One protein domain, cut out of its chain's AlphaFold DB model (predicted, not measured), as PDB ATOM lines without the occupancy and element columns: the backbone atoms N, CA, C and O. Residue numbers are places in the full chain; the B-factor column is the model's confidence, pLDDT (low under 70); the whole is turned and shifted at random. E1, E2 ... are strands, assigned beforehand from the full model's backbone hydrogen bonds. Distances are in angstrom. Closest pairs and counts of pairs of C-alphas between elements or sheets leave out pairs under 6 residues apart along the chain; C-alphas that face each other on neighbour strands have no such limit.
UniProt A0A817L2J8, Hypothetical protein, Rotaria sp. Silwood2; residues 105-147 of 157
ATOM      1  N   THR A 105     -15.778  50.094  34.337       84.81
ATOM      2  CA  THR A 105     -16.999  50.010  33.508       84.81
ATOM      3  C   THR A 105     -17.729  51.350  33.373       84.81
ATOM      4  O   THR A 105     -18.870  51.378  32.926       84.81
ATOM      5  N   ASN A 106     -17.120  52.457  33.812       84.81
ATOM      6  CA  ASN A 106     -17.690  53.796  33.655       84.81
ATOM      7  C   ASN A 106     -17.753  54.155  32.164       84.81
ATOM      8  O   ASN A 106     -16.810  53.880  31.421       84.81
ATOM      9  N   ASP A 107     -18.805  54.851  31.741       84.38
ATOM     10  CA  ASP A 107     -19.008  55.272  30.350       84.38
ATOM     11  C   ASP A 107     -17.859  56.145  29.814       84.38
ATOM     12  O   ASP A 107     -17.627  56.214  28.610       84.38
ATOM     13  N   LYS A 108     -17.093  56.795  30.702       83.75
ATOM     14  CA  LYS A 108     -15.871  57.532  30.337       83.75
ATOM     15  C   LYS A 108     -14.691  56.618  29.974       83.75
ATOM     16  O   LYS A 108     -13.878  56.987  29.129       83.75
ATOM     17  N   CYS A 109     -14.595  55.450  30.608       84.31
ATOM     18  CA  CYS A 109     -13.533  54.458  30.406       84.31
ATOM     19  C   CYS A 109     -13.856  53.468  29.279       84.31
ATOM     20  O   CYS A 109     -12.958  52.804  28.759       84.31
ATOM     21  N   CYS A 110     -15.134  53.333  28.924       88.44
ATOM     22  CA  CYS A 110     -15.628  52.334  27.985       88.44
ATOM     23  C   CYS A 110     -16.084  52.963  26.669       88.44
ATOM     24  O   CYS A 110     -16.607  54.073  26.617       88.44
ATOM     25  N   GLN A 111     -15.933  52.221  25.579       90.00
ATOM     26  CA  GLN A 111     -16.609  52.510  24.327       90.00
ATOM     27  C   GLN A 111     -17.215  51.244  23.762       90.00
ATOM     28  O   GLN A 111     -16.596  50.187  23.726       90.00
ATOM     29  N   THR A 112     -18.431  51.377  23.261       89.31
ATOM     30  CA  THR A 112     -19.065  50.328  22.488       89.31
ATOM     31  C   THR A 112     -18.509  50.342  21.068       89.31
ATOM     32  O   THR A 112     -18.678  51.322  20.341       89.31
ATOM     33  N   ILE A 113     -17.847  49.259  20.676       90.00
ATOM     34  CA  ILE A 113     -17.345  49.031  19.322       90.00
ATOM     35  C   ILE A 113     -18.132  47.903  18.661       90.00
ATOM     36  O   ILE A 113     -18.627  46.996  19.329       90.00
ATOM     37  N   ILE A 114     -18.254  47.953  17.336       88.69
ATOM     38  CA  ILE A 114     -18.872  46.879  16.557       88.69
ATOM     39  C   ILE A 114     -17.748  46.114  15.872       88.69
ATOM     40  O   ILE A 114     -17.064  46.654  15.006       88.69
ATOM     41  N   VAL A 115     -17.560  44.856  16.258       81.81
ATOM     42  CA  VAL A 115     -16.597  43.948  15.629       81.81
ATOM     43  C   VAL A 115     -17.383  42.763  15.095       81.81
ATOM     44  O   VAL A 115     -18.040  42.072  15.864       81.81
ATOM     45  N   ASN A 116     -17.335  42.532  13.781       76.00
ATOM     46  CA  ASN A 116     -18.055  41.439  13.108       76.00
ATOM     47  C   ASN A 116     -19.572  41.428  13.394       76.00
ATOM     48  O   ASN A 116     -20.138  40.383  13.692       76.00
ATOM     49  N   ASN A 117     -20.230  42.593  13.328       78.25
ATOM     50  CA  ASN A 117     -21.645  42.790  13.694       78.25
ATOM     51  C   ASN A 117     -21.998  42.482  15.164       78.25
ATOM     52  O   ASN A 117     -23.174  42.513  15.526       78.25
ATOM     53  N   GLU A 118     -21.009  42.256  16.030       75.06
ATOM     54  CA  GLU A 118     -21.219  42.121  17.465       75.06
ATOM     55  C   GLU A 118     -20.817  43.388  18.208       75.06
ATOM     56  O   GLU A 118     -19.728  43.936  18.024       75.06
ATOM     57  N   THR A 119     -21.700  43.821  19.101       84.38
ATOM     58  CA  THR A 119     -21.448  44.895  20.053       84.38
ATOM     59  C   THR A 119     -20.478  44.402  21.126       84.38
ATOM     60  O   THR A 119     -20.827  43.535  21.926       84.38
ATOM     61  N   LYS A 120     -19.263  44.949  21.156       85.69
ATOM     62  CA  LYS A 120     -18.238  44.660  22.167       85.69
ATOM     63  C   LYS A 120     -17.883  45.926  22.936       85.69
ATOM     64  O   LYS A 120     -17.985  47.030  22.406       85.69
ATOM     65  N   ILE A 121     -17.477  45.761  24.189       85.94
ATOM     66  CA  ILE A 121     -16.975  46.863  25.009       85.94
ATOM     67  C   ILE A 121     -15.459  46.908  24.851       85.94
ATOM     68  O   ILE A 121     -14.762  45.939  25.140       85.94
ATOM     69  N   GLU A 122     -14.963  48.043  24.388       88.50
ATOM     70  CA  GLU A 122     -13.556  48.400  24.420       88.50
ATOM     71  C   GLU A 122     -13.280  49.217  25.684       88.50
ATOM     72  O   GLU A 122     -13.863  50.282  25.898       88.50
ATOM     73  N   TYR A 123     -12.386  48.713  26.532       88.44
ATOM     74  CA  TYR A 123     -11.890  49.440  27.698       88.44
ATOM     75  C   TYR A 123     -10.724  50.334  27.264       88.44
ATOM     76  O   TYR A 123      -9.613  49.852  27.043       88.44
ATOM     77  N   LYS A 124     -10.980  51.639  27.126       86.19
ATOM     78  CA  LYS A 124      -9.989  52.638  26.692       86.19
ATOM     79  C   LYS A 124      -8.898  52.848  27.728       86.19
ATOM     80  O   LYS A 124      -7.736  53.039  27.377       86.19
ATOM     81  N   SER A 125      -9.283  52.836  29.000       84.25
ATOM     82  CA  SER A 125      -8.378  53.010  30.124       84.25
ATOM     83  C   SER A 125      -8.230  51.723  30.926       84.25
ATOM     84  O   SER A 125      -9.175  50.967  31.154       84.25
ATOM     85  N   LYS A 126      -6.995  51.480  31.365       87.44
ATOM     86  CA  LYS A 126      -6.645  50.422  32.313       87.44
ATOM     87  C   LYS A 126      -6.395  51.099  33.656       87.44
ATOM     88  O   LYS A 126      -5.465  51.890  33.759       87.44
ATOM     89  N   CYS A 127      -7.188  50.775  34.673       84.56
ATOM     90  CA  CYS A 127      -7.026  51.345  36.016       84.56
ATOM     91  C   CYS A 127      -5.805  50.769  36.747       84.56
ATOM     92  O   CYS A 127      -5.242  51.426  37.615       84.56
ATOM     93  N   HIS A 128      -5.403  49.542  36.399       85.94
ATOM     94  CA  HIS A 128      -4.201  48.883  36.910       85.94
ATOM     95  C   HIS A 128      -3.695  47.881  35.866       85.94
ATOM     96  O   HIS A 128      -4.385  46.909  35.542       85.94
ATOM     97  N   GLU A 129      -2.512  48.128  35.302       84.06
ATOM     98  CA  GLU A 129      -1.991  47.337  34.178       84.06
ATOM     99  C   GLU A 129      -1.354  46.005  34.599       84.06
ATOM    100  O   GLU A 129      -1.455  45.028  33.857       84.06
ATOM    101  N   ILE A 130      -0.740  45.945  35.786       86.81
ATOM    102  CA  ILE A 130      -0.082  44.744  36.324       86.81
ATOM    103  C   ILE A 130      -0.589  44.503  37.745       86.81
ATOM    104  O   ILE A 130      -0.014  44.991  38.712       86.81
ATOM    105  N   CYS A 131      -1.669  43.739  37.879       84.69
ATOM    106  CA  CYS A 131      -2.221  43.399  39.181       84.69
ATOM    107  C   CYS A 131      -1.566  42.133  39.745       84.69
ATOM    108  O   CYS A 131      -1.527  41.092  39.097       84.69
ATOM    109  N   TYR A 132      -1.096  42.202  40.990       86.38
ATOM    110  CA  TYR A 132      -0.491  41.062  41.694       86.38
ATOM    111  C   TYR A 132      -1.509  40.221  42.477       86.38
ATOM    112  O   TYR A 132      -1.132  39.307  43.216       86.38
ATOM    113  N   LEU A 133      -2.804  40.526  42.344       85.25
ATOM    114  CA  LEU A 133      -3.870  39.817  43.036       85.25
ATOM    115  C   LEU A 133      -3.988  38.388  42.486       85.25
ATOM    116  O   LEU A 133      -4.249  38.172  41.304       85.25
ATOM    117  N   LYS A 134      -3.790  37.397  43.358       84.69
ATOM    118  CA  LYS A 134      -3.823  35.976  42.987       84.69
ATOM    119  C   LYS A 134      -5.203  35.362  43.220       84.69
ATOM    120  O   LYS A 134      -5.944  35.767  44.122       84.69
ATOM    121  N   GLY A 135      -5.525  34.346  42.418       83.94
ATOM    122  CA  GLY A 135      -6.768  33.577  42.544       83.94
ATOM    123  C   GLY A 135      -8.028  34.362  42.173       83.94
ATOM    124  O   GLY A 135      -9.104  34.059  42.678       83.94
ATOM    125  N   VAL A 136      -7.898  35.401  41.345       82.25
ATOM    126  CA  VAL A 136      -9.040  36.142  40.795       82.25
ATOM    127  C   VAL A 136      -9.523  35.408  39.550       82.25
ATOM    128  O   VAL A 136      -8.718  35.061  38.686       82.25
ATOM    129  N   VAL A 137     -10.827  35.162  39.454       84.25
ATOM    130  CA  VAL A 137     -11.429  34.594  38.243       84.25
ATOM    131  C   VAL A 137     -11.469  35.673  37.157       84.25
ATOM    132  O   VAL A 137     -11.686  36.850  37.455       84.25
ATOM    133  N   GLN A 138     -11.258  35.300  35.894       80.38
ATOM    134  CA  GLN A 138     -11.359  36.243  34.778       80.38
ATOM    135  C   GLN A 138     -12.751  36.907  34.753       80.38
ATOM    136  O   GLN A 138     -13.743  36.258  35.076       80.38
ATOM    137  N   GLU A 139     -12.820  38.192  34.387       80.00
ATOM    138  CA  GLU A 139     -14.063  38.990  34.368       80.00
ATOM    139  C   GLU A 139     -14.762  39.135  35.742       80.00
ATOM    140  O   GLU A 139     -15.974  39.343  35.816       80.00
ATOM    141  N   THR A 140     -14.024  39.037  36.857       85.44
ATOM    142  CA  THR A 140     -14.584  39.331  38.190       85.44
ATOM    143  C   THR A 140     -14.894  40.824  38.323       85.44
ATOM    144  O   THR A 140     -14.011  41.668  38.181       85.44
ATOM    145  N   ILE A 141     -16.145  41.146  38.656       84.44
ATOM    146  CA  ILE A 141     -16.612  42.514  38.904       84.44
ATOM    147  C   ILE A 141     -16.600  42.778  40.414       84.44
ATOM    148  O   ILE A 141     -17.076  41.945  41.183       84.44
ATOM    149  N   ASN A 142     -16.109  43.953  40.827       82.19
ATOM    150  CA  ASN A 142     -16.123  44.430  42.217       82.19
ATOM    151  C   ASN A 142     -15.506  43.444  43.228       82.19
ATOM    152  O   ASN A 142     -16.112  43.149  44.260       82.19
ATOM    153  N   ASP A 143     -14.304  42.929  42.949       84.81
ATOM    154  CA  ASP A 143     -13.571  42.118  43.929       84.81
ATOM    155  C   ASP A 143     -13.315  42.953  45.204       84.81
ATOM    156  O   ASP A 143     -12.697  44.015  45.103       84.81
ATOM    157  N   PRO A 144     -13.753  42.517  46.402       85.06
ATOM    158  CA  PRO A 144     -13.602  43.298  47.631       85.06
ATOM    159  C   PRO A 144     -12.153  43.683  47.943       85.06
ATOM    160  O   PRO A 144     -11.908  44.719  48.550       85.06
ATOM    161  N   ARG A 145     -11.180  42.885  47.487       84.50
ATOM    162  CA  ARG A 145      -9.745  43.133  47.697       84.50
ATOM    163  C   ARG A 145      -9.228  44.331  46.895       84.50
ATOM    164  O   ARG A 145      -8.099  44.756  47.104       84.50
ATOM    165  N   MET A 146     -10.035  44.869  45.979       82.38
ATOM    166  CA  MET A 146      -9.722  46.081  45.223       82.38
ATOM    167  C   MET A 146      -9.979  47.368  46.010       82.38
ATOM    168  O   MET A 146      -9.455  48.404  45.616       82.38
ATOM    169  N   LEU A 147     -10.754  47.324  47.101       80.44
ATOM    170  CA  LEU A 147     -11.051  48.508  47.919       80.44
ATOM    171  C   LEU A 147      -9.785  49.137  48.513       80.44
ATOM    172  O   LEU A 147      -9.683  50.357  48.574       80.44
TER     173      LEU A 147
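Overview. This is residues 105 to 147 of the 157 residues of the protein "Hypothetical protein" of Rotaria sp. Silwood2 (UniProt A0A817L2J8). There is little regular structure: a two-stranded hairpin of E1 and E2 makes one end of an elongated shape, and an irregular loop, residues 129 to 147, makes the other, with the short strand E3 between them. The printed part has 43 residues, with no named helix and three strands in the order E1, E2, E3; the class is all strand, with only 15 residues in named elements. The whole is loose, with a radius of gyration of the C-alphas of 12.8 A and spans of 35 by 20 by 17 A.

Arrangement. E1, residues 110 to 115, and E2, residues 118 to 123, are antiparallel neighbours at 145 degrees, a hairpin with a tight link. C-alphas 110 and 123 face each other at 4.7 A. N 113 and O 120, at 2.8 A, and N 111 and O 122, at 2.9 A, are within hydrogen-bond range. E2 runs on into E3, residues 126 to 128, across a break of 2 residues at 47 degrees; they meet only through their tight link. E3 pairs with no named strand, and E1 and E3 are apart.

Along the chain. E1 is 15.0 A long from C-alpha 110 at (-15.628, 52.334, 27.985); E2 is 15.7 A long. E3 ends at C-alpha 128, (-4.201, 48.883, 36.910).

Size, cuts and confidence. The C-alphas farthest apart, of Asn 117 and Leu 147, are 36.3 A apart. The printed part has no cut, and no printed residue is under 70 in pLDDT.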